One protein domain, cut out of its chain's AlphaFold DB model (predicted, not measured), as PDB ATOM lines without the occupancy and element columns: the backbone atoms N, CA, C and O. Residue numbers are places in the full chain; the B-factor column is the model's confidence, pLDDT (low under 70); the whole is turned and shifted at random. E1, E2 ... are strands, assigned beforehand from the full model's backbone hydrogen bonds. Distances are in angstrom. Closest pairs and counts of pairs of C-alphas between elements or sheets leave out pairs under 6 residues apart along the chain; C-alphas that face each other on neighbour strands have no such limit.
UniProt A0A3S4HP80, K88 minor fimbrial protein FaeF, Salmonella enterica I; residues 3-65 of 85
ATOM      1  N   TYR A   3     -23.409  -1.633 -25.141       92.00
ATOM      2  CA  TYR A   3     -22.486  -1.572 -26.263       92.00
ATOM      3  C   TYR A   3     -21.793  -0.216 -26.213       92.00
ATOM      4  O   TYR A   3     -22.463   0.807 -26.083       92.00
ATOM      5  N   ILE A   4     -20.465  -0.217 -26.279       91.94
ATOM      6  CA  ILE A   4     -19.677   0.999 -26.472       91.94
ATOM      7  C   ILE A   4     -19.140   0.993 -27.896       91.94
ATOM      8  O   ILE A   4     -18.641  -0.033 -28.357       91.94
ATOM      9  N   THR A   5     -19.243   2.125 -28.583       92.25
ATOM     10  CA  THR A   5     -18.732   2.272 -29.945       92.25
ATOM     11  C   THR A   5     -17.797   3.463 -29.998       92.25
ATOM     12  O   THR A   5     -18.210   4.589 -29.734       92.25
ATOM     13  N   VAL A   6     -16.543   3.205 -30.362       90.38
ATOM     14  CA  VAL A   6     -15.537   4.240 -30.607       90.38
ATOM     15  C   VAL A   6     -15.426   4.447 -32.110       90.38
ATOM     16  O   VAL A   6     -15.290   3.487 -32.876       90.38
ATOM     17  N   LYS A   7     -15.508   5.706 -32.537       90.94
ATOM     18  CA  LYS A   7     -15.379   6.105 -33.938       90.94
ATOM     19  C   LYS A   7     -13.967   6.625 -34.186       90.94
ATOM     20  O   LYS A   7     -13.443   7.389 -33.385       90.94
ATOM     21  N   ARG A   8     -13.377   6.257 -35.325       90.50
ATOM     22  CA  ARG A   8     -12.114   6.834 -35.792       90.50
ATOM     23  C   ARG A   8     -12.209   7.231 -37.255       90.50
ATOM     24  O   ARG A   8     -12.454   6.382 -38.109       90.50
ATOM     25  N   THR A   9     -11.933   8.499 -37.535       92.19
ATOM     26  CA  THR A   9     -11.759   8.990 -38.905       92.19
ATOM     27  C   THR A   9     -10.442   8.457 -39.479       92.19
ATOM     28  O   THR A   9      -9.375   8.625 -38.880       92.19
ATOM     29  N   LEU A  10     -10.515   7.772 -40.619       93.00
ATOM     30  CA  LEU A  10      -9.378   7.194 -41.336       93.00
ATOM     31  C   LEU A  10      -8.723   8.221 -42.270       93.00
ATOM     32  O   LEU A  10      -9.243   9.309 -42.504       93.00
ATOM     33  N   GLY A  11      -7.579   7.848 -42.855       91.19
ATOM     34  CA  GLY A  11      -6.815   8.722 -43.759       91.19
ATOM     35  C   GLY A  11      -7.546   9.153 -45.040       91.19
ATOM     36  O   GLY A  11      -7.107  10.096 -45.687       91.19
ATOM     37  N   ASP A  12      -8.651   8.497 -45.403       93.56
ATOM     38  CA  ASP A  12      -9.514   8.874 -46.532       93.56
ATOM     39  C   ASP A  12     -10.768   9.663 -46.101       93.56
ATOM     40  O   ASP A  12     -11.670   9.886 -46.908       93.56
ATOM     41  N   GLY A  13     -10.838  10.064 -44.828       92.94
ATOM     42  CA  GLY A  13     -11.937  10.834 -44.252       92.94
ATOM     43  C   GLY A  13     -13.190  10.024 -43.910       92.94
ATOM     44  O   GLY A  13     -14.148  10.601 -43.402       92.94
ATOM     45  N   ARG A  14     -13.216   8.708 -44.168       93.94
ATOM     46  CA  ARG A  14     -14.320   7.826 -43.756       93.94
ATOM     47  C   ARG A  14     -14.067   7.250 -42.367       93.94
ATOM     48  O   ARG A  14     -12.935   7.184 -41.901       93.94
ATOM     49  N   ASP A  15     -15.128   6.779 -41.723       94.00
ATOM     50  CA  ASP A  15     -15.049   6.277 -40.353       94.00
ATOM     51  C   ASP A  15     -14.850   4.762 -40.295       94.00
ATOM     52  O   ASP A  15     -15.593   4.015 -40.934       94.00
ATOM     53  N   ALA A  16     -13.932   4.314 -39.442       94.69
ATOM     54  CA  ALA A  16     -13.990   2.988 -38.838       94.69
ATOM     55  C   ALA A  16     -14.725   3.058 -37.491       94.69
ATOM     56  O   ALA A  16     -14.694   4.087 -36.804       94.69
ATOM     57  N   ARG A  17     -15.369   1.957 -37.096       94.38
ATOM     58  CA  ARG A  17     -16.043   1.830 -35.795       94.38
ATOM     59  C   ARG A  17     -15.591   0.566 -35.090       94.38
ATOM     60  O   ARG A  17     -15.629  -0.509 -35.678       94.38
ATOM     61  N   LEU A  18     -15.184   0.705 -33.835       93.88
ATOM     62  CA  LEU A  18     -14.933  -0.411 -32.930       93.88
ATOM     63  C   LEU A  18     -16.096  -0.496 -31.945       93.88
ATOM     64  O   LEU A  18     -16.304   0.445 -31.182       93.88
ATOM     65  N   THR A  19     -16.816  -1.612 -31.938       94.56
ATOM     66  CA  THR A  19     -17.927  -1.863 -31.019       94.56
ATOM     67  C   THR A  19     -17.564  -2.977 -30.041       94.56
ATOM     68  O   THR A  19     -17.150  -4.068 -30.435       94.56
ATOM     69  N   LEU A  20     -17.730  -2.707 -28.746       93.75
ATOM     70  CA  LEU A  20     -17.481  -3.656 -27.663       93.75
ATOM     71  C   LEU A  20     -18.765  -3.879 -26.868       93.75
ATOM     72  O   LEU A  20     -19.402  -2.926 -26.414       93.75
ATOM     73  N   LYS A  21     -19.116  -5.146 -26.642       94.75
ATOM     74  CA  LYS A  21     -20.175  -5.530 -25.705       94.75
ATOM     75  C   LYS A  21     -19.579  -5.611 -24.310       94.75
ATOM     76  O   LYS A  21     -18.791  -6.516 -24.042       94.75
ATOM     77  N   THR A  22     -19.958  -4.697 -23.426       93.94
ATOM     78  CA  THR A  22     -19.260  -4.520 -22.155       93.94
ATOM     79  C   THR A  22     -20.129  -4.666 -20.914       93.94
ATOM     80  O   THR A  22     -21.344  -4.410 -20.885       93.94
ATOM     81  N   THR A  23     -19.442  -5.058 -19.846       95.50
ATOM     82  CA  THR A  23     -19.921  -5.051 -18.471       95.50
ATOM     83  C   THR A  23     -18.975  -4.226 -17.607       95.50
ATOM     84  O   THR A  23     -17.756  -4.372 -17.690       95.50
ATOM     85  N   LEU A  24     -19.552  -3.381 -16.748       94.44
ATOM     86  CA  LEU A  24     -18.825  -2.659 -15.712       94.44
ATOM     87  C   LEU A  24     -18.712  -3.523 -14.456       94.44
ATOM     88  O   LEU A  24     -19.726  -4.024 -13.956       94.44
ATOM     89  N   MET A  25     -17.494  -3.653 -13.942       94.88
ATOM     90  CA  MET A  25     -17.220  -4.230 -12.633       94.88
ATOM     91  C   MET A  25     -16.664  -3.147 -11.713       94.88
ATOM     92  O   MET A  25     -15.721  -2.446 -12.079       94.88
ATOM     93  N   VAL A  26     -17.226  -3.028 -10.515       94.06
ATOM     94  CA  VAL A  26     -16.740  -2.132  -9.462       94.06
ATOM     95  C   VAL A  26     -16.423  -2.982  -8.245       94.06
ATOM     96  O   VAL A  26     -17.277  -3.733  -7.781       94.06
ATOM     97  N   ASP A  27     -15.174  -2.926  -7.786       94.38
ATOM     98  CA  ASP A  27     -14.672  -3.708  -6.650       94.38
ATOM     99  C   ASP A  27     -14.999  -5.217  -6.755       94.38
ATOM    100  O   ASP A  27     -15.293  -5.899  -5.775       94.38
ATOM    101  N   GLY A  28     -14.953  -5.751  -7.982       94.25
ATOM    102  CA  GLY A  28     -15.222  -7.160  -8.289       94.25
ATOM    103  C   GLY A  28     -16.702  -7.523  -8.455       94.25
ATOM    104  O   GLY A  28     -17.004  -8.665  -8.806       94.25
ATOM    105  N   GLN A  29     -17.628  -6.578  -8.271       94.19
ATOM    106  CA  GLN A  29     -19.063  -6.789  -8.466       94.19
ATOM    107  C   GLN A  29     -19.559  -6.193  -9.776       94.19
ATOM    108  O   GLN A  29     -19.120  -5.130 -10.205       94.19
ATOM    109  N   ARG A  30     -20.500  -6.887 -10.420       94.31
ATOM    110  CA  ARG A  30     -21.149  -6.391 -11.632       94.31
ATOM    111  C   ARG A  30     -22.073  -5.231 -11.286       94.31
ATOM    112  O   ARG A  30     -22.969  -5.388 -10.463       94.31
ATOM    113  N   THR A  31     -21.917  -4.130 -12.004       93.06
ATOM    114  CA  THR A  31     -22.662  -2.896 -11.761       93.06
ATOM    115  C   THR A  31     -23.421  -2.471 -13.013       93.06
ATOM    116  O   THR A  31     -23.041  -2.801 -14.141       93.06
ATOM    117  N   THR A  32     -24.523  -1.743 -12.824       90.50
ATOM    118  CA  THR A  32     -25.235  -1.095 -13.930       90.50
ATOM    119  C   THR A  32     -24.288  -0.144 -14.655       90.50
ATOM    120  O   THR A  32     -23.707   0.752 -14.053       90.50
ATOM    121  N   LEU A  33     -24.138  -0.358 -15.958       91.00
ATOM    122  CA  LEU A  33     -23.301   0.460 -16.821       91.00
ATOM    123  C   LEU A  33     -24.183   1.500 -17.518       91.00
ATOM    124  O   LEU A  33     -25.025   1.131 -18.336       91.00
ATOM    125  N   THR A  34     -23.965   2.776 -17.201       90.12
ATOM    126  CA  THR A  34     -24.593   3.911 -17.887       90.12
ATOM    127  C   THR A  34     -23.580   4.524 -18.841       90.12
ATOM    128  O   THR A  34     -22.509   4.956 -18.414       90.12
ATOM    129  N   VAL A  35     -23.924   4.545 -20.127       90.25
ATOM    130  CA  VAL A  35     -23.062   5.041 -21.204       90.25
ATOM    131  C   VAL A  35     -23.740   6.225 -21.880       90.25
ATOM    132  O   VAL A  35     -24.908   6.137 -22.253       90.25
ATOM    133  N   GLY A  36     -22.998   7.314 -22.053       90.19
ATOM    134  CA  GLY A  36     -23.361   8.442 -22.904       90.19
ATOM    135  C   GLY A  36     -22.306   8.668 -23.983       90.19
ATOM    136  O   GLY A  36     -21.160   8.254 -23.830       90.19
ATOM    137  N   GLN A  37     -22.681   9.340 -25.067       87.00
ATOM    138  CA  GLN A  37     -21.750   9.719 -26.129       87.00
ATOM    139  C   GLN A  37     -21.638  11.240 -26.206       87.00
ATOM    140  O   GLN A  37     -22.650  11.944 -26.197       87.00
ATOM    141  N   ARG A  38     -20.406  11.747 -26.287       87.62
ATOM    142  CA  ARG A  38     -20.109  13.173 -26.438       87.62
ATOM    143  C   ARG A  38     -19.108  13.356 -27.573       87.62
ATOM    144  O   ARG A  38     -17.905  13.317 -27.366       87.62
ATOM    145  N   GLY A  39     -19.615  13.573 -28.783       83.38
ATOM    146  CA  GLY A  39     -18.754  13.614 -29.966       83.38
ATOM    147  C   GLY A  39     -18.104  12.250 -30.205       83.38
ATOM    148  O   GLY A  39     -18.813  11.261 -30.382       83.38
ATOM    149  N   GLU A  40     -16.772  12.206 -30.209       81.12
ATOM    150  CA  GLU A  40     -15.999  10.963 -30.353       81.12
ATOM    151  C   GLU A  40     -15.799  10.226 -29.016       81.12
ATOM    152  O   GLU A  40     -15.463   9.042 -29.020       81.12
ATOM    153  N   ASP A  41     -16.102  10.884 -27.892       86.62
ATOM    154  CA  ASP A  41     -15.896  10.334 -26.556       86.62
ATOM    155  C   ASP A  41     -17.086   9.495 -26.086       86.62
ATOM    156  O   ASP A  41     -18.262   9.839 -26.280       86.62
ATOM    157  N   VAL A  42     -16.767   8.415 -25.375       89.56
ATOM    158  CA  VAL A  42     -17.732   7.589 -24.650       89.56
ATOM    159  C   VAL A  42     -17.611   7.904 -23.164       89.56
ATOM    160  O   VAL A  42     -16.590   7.636 -22.538       89.56
ATOM    161  N   ILE A  43     -18.672   8.459 -22.585       92.00
ATOM    162  CA  ILE A  43     -18.731   8.805 -21.167       92.00
ATOM    163  C   ILE A  43     -19.368   7.649 -20.405       92.00
ATOM    164  O   ILE A  43     -20.519   7.288 -20.650       92.00
ATOM    165  N   ILE A  44     -18.623   7.089 -19.457       91.25
ATOM    166  CA  ILE A  44     -19.103   6.039 -18.561       91.25
ATOM    167  C   ILE A  44     -19.226   6.624 -17.161       91.25
ATOM    168  O   ILE A  44     -18.236   7.047 -16.566       91.25
ATOM    169  N   THR A  45     -20.440   6.634 -16.614       90.31
ATOM    170  CA  THR A  45     -20.637   6.997 -15.207       90.31
ATOM    171  C   THR A  45     -20.295   5.801 -14.333       90.31
ATOM    172  O   THR A  45     -20.927   4.747 -14.432       90.31
ATOM    173  N   VAL A  46     -19.304   5.976 -13.463       88.69
ATOM    174  CA  VAL A  46     -18.852   4.949 -12.526       88.69
ATOM    175  C   VAL A  46     -19.277   5.365 -11.114       88.69
ATOM    176  O   VAL A  46     -19.029   6.509 -10.732       88.69
ATOM    177  N   PRO A  47     -19.942   4.496 -10.332       86.38
ATOM    178  CA  PRO A  47     -20.216   4.798  -8.930       86.38
ATOM    179  C   PRO A  47     -18.921   4.814  -8.111       86.38
ATOM    180  O   PRO A  47     -17.871   4.379  -8.578       86.38
ATOM    181  N   ALA A  48     -19.002   5.293  -6.869       86.56
ATOM    182  CA  ALA A  48     -17.858   5.283  -5.964       86.56
ATOM    183  C   ALA A  48     -17.249   3.871  -5.865       86.56
ATOM    184  O   ALA A  48     -17.953   2.903  -5.574       86.56
ATOM    185  N   ALA A  49     -15.943   3.781  -6.114       86.31
ATOM    186  CA  ALA A  49     -15.158   2.559  -6.033       86.31
ATOM    187  C   ALA A  49     -14.073   2.741  -4.970       86.31
ATOM    188  O   ALA A  49     -13.444   3.796  -4.892       86.31
ATOM    189  N   THR A  50     -13.846   1.718  -4.156       85.06
ATOM    190  CA  THR A  50     -12.830   1.750  -3.096       85.06
ATOM    191  C   THR A  50     -11.489   1.194  -3.551       85.06
ATOM    192  O   THR A  50     -10.463   1.508  -2.948       85.06
ATOM    193  N   ARG A  51     -11.475   0.372  -4.608       88.88
ATOM    194  CA  ARG A  51     -10.280  -0.358  -5.029       88.88
ATOM    195  C   ARG A  51     -10.070  -0.365  -6.533       88.88
ATOM    196  O   ARG A  51      -8.986  -0.002  -6.980       88.88
ATOM    197  N   GLN A  52     -11.051  -0.824  -7.309       91.38
ATOM    198  CA  GLN A  52     -10.867  -1.001  -8.747       91.38
ATOM    199  C   GLN A  52     -12.154  -0.847  -9.545       91.38
ATOM    200  O   GLN A  52     -13.248  -1.203  -9.108       91.38
ATOM    201  N   VAL A  53     -11.971  -0.379 -10.774       92.00
ATOM    202  CA  VAL A  53     -13.003  -0.278 -11.798       92.00
ATOM    203  C   VAL A  53     -12.489  -1.021 -13.019       92.00
ATOM    204  O   VAL A  53     -11.379  -0.765 -13.479       92.00
ATOM    205  N   GLU A  54     -13.284  -1.946 -13.545       93.12
ATOM    206  CA  GLU A  54     -12.942  -2.696 -14.749       93.12
ATOM    207  C   GLU A  54     -14.073  -2.599 -15.767       93.12
ATOM    208  O   GLU A  54     -15.246  -2.794 -15.439       93.12
ATOM    209  N   LEU A  55     -13.710  -2.382 -17.028       92.38
ATOM    210  CA  LEU A  55     -14.610  -2.557 -18.156       92.38
ATOM    211  C   LEU A  55     -14.241  -3.857 -18.867       92.38
ATOM    212  O   LEU A  55     -13.169  -3.970 -19.457       92.38
ATOM    213  N   ARG A  56     -15.114  -4.859 -18.782       92.88
ATOM    214  CA  ARG A  56     -14.874  -6.185 -19.364       92.88
ATOM    215  C   ARG A  56     -15.639  -6.332 -20.668       92.88
ATOM    216  O   ARG A  56     -16.820  -5.993 -20.711       92.88
ATOM    217  N   SER A  57     -14.981  -6.854 -21.702       92.56
ATOM    218  CA  SER A  57     -15.658  -7.275 -22.929       92.56
ATOM    219  C   SER A  57     -16.233  -8.673 -22.731       92.56
ATOM    220  O   SER A  57     -15.502  -9.608 -22.414       92.56
ATOM    221  N   ASP A  58     -17.539  -8.817 -22.928       91.56
ATOM    222  CA  ASP A  58     -18.253 -10.089 -22.763       91.56
ATOM    223  C   ASP A  58     -18.329 -10.895 -24.074       91.56
ATOM    224  O   ASP A  58     -18.899 -11.984 -24.114       91.56
ATOM    225  N   ALA A  59     -17.803 -10.335 -25.164       94.00
ATOM    226  CA  ALA A  59     -17.729 -10.933 -26.491       94.00
ATOM    227  C   ALA A  59     -16.485 -10.408 -27.238       94.00
ATOM    228  O   ALA A  59     -15.890  -9.414 -26.800       94.00
ATOM    229  N   PRO A  60     -16.077 -11.040 -28.354       95.06
ATOM    230  CA  PRO A  60     -15.092 -10.459 -29.260       95.06
ATOM    231  C   PRO A  60     -15.495  -9.052 -29.717       95.06
ATOM    232  O   PRO A  60     -16.681  -8.743 -29.825       95.06
ATOM    233  N   ALA A  61     -14.500  -8.211 -29.987       93.38
ATOM    234  CA  ALA A  61     -14.727  -6.882 -30.531       93.38
ATOM    235  C   ALA A  61     -15.222  -6.957 -31.979       93.38
ATOM    236  O   ALA A  61     -14.714  -7.752 -32.773       93.38
ATOM    237  N   GLU A  62     -16.164  -6.087 -32.330       96.38
ATOM    238  CA  GLU A  62     -16.624  -5.913 -33.703       96.38
ATOM    239  C   GLU A  62     -15.933  -4.689 -34.307       96.38
ATOM    240  O   GLU A  62     -15.947  -3.606 -33.720       96.38
ATOM    241  N   LEU A  63     -15.302  -4.863 -35.469       95.56
ATOM    242  CA  LEU A  63     -14.632  -3.790 -36.200       95.56
ATOM    243  C   LEU A  63     -15.304  -3.601 -37.560       95.56
ATOM    244  O   LEU A  63     -15.242  -4.477 -38.421       95.56
ATOM    245  N   GLU A  64     -15.893  -2.430 -37.765       96.62
ATOM    246  CA  GLU A  64     -16.417  -1.995 -39.054       96.62
ATOM    247  C   GLU A  64     -15.396  -1.098 -39.755       96.62
ATOM    248  O   GLU A  64     -14.931  -0.099 -39.198       96.62
ATOM    249  N   VAL A  65     -15.074  -1.437 -41.003       96.81
ATOM    250  CA  VAL A  65     -14.150  -0.685 -41.861       96.81
ATOM    251  C   VAL A  65     -14.870  -0.334 -43.163       96.81
ATOM    252  O   VAL A  65     -15.580  -1.185 -43.706       96.81
TER     253      VAL A  65
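This is residues 3 to 65 of the 85 residues of the protein "K88 minor fimbrial protein FaeF" of Salmonella enterica I (UniProt A0A3S4HP80). One long bent strand, E2, is the spine of an elongated, strongly twisted sheet, with E1 and E3 along one side of it and E6 and E7 along the other. A small hairpin, E4 and E5, folds back near E1 as a separate two-stranded sheet. The printed part has 63 residues with seven named strands, E1 to E7 in order, and no named helix: all strand, with neighbours antiparallel in both sheets. It is loose, with a radius of gyration of the C-alphas of 13.7 A and spans of 44 by 24 by 16 A.

E1, residues 3 to 9, and E2, residues 15 to 26, form a hairpin at 146 degrees, with N 6 and O 18 2.9 A apart. E2 bends by 54 degrees at residue 21 and forms a second hairpin with E3, residues 29 to 31, where N 26 and O 29 are 2.8 A apart; E1, E2 and E3 make a meander, each strand the antiparallel neighbour of the one before. E4, residues 34 to 38, forms a hairpin with E5, residues 41 to 45, with N 36 and O 43 2.8 A apart. The closest C-alphas of E1 and E5, those of Ile 4 and Val 42, are 7.1 A apart. On the other side of E2 from E1 and E3 lie E6, residues 53 to 57, with N 25 and O 54 2.8 A apart, and E7, residues 62 to 64, with N 19 and O 62 2.8 A apart.

E1 is 19.7 A long from C-alpha 3 at (-22.486, -1.572, -26.263), and E2 is 32.1 A long. E4 and E6 measure 13.4 A each, E5 12.7 A, E3 6.2 A, and E7 6.6 A, ending at C-alpha 64 at (-16.417, -1.995, -39.054).

The C-alphas farthest apart, those of Asp 12 and Thr 50, are 44.1 A apart. The printed part has no cut and no long link, and no printed residue is under 70 in pLDDT.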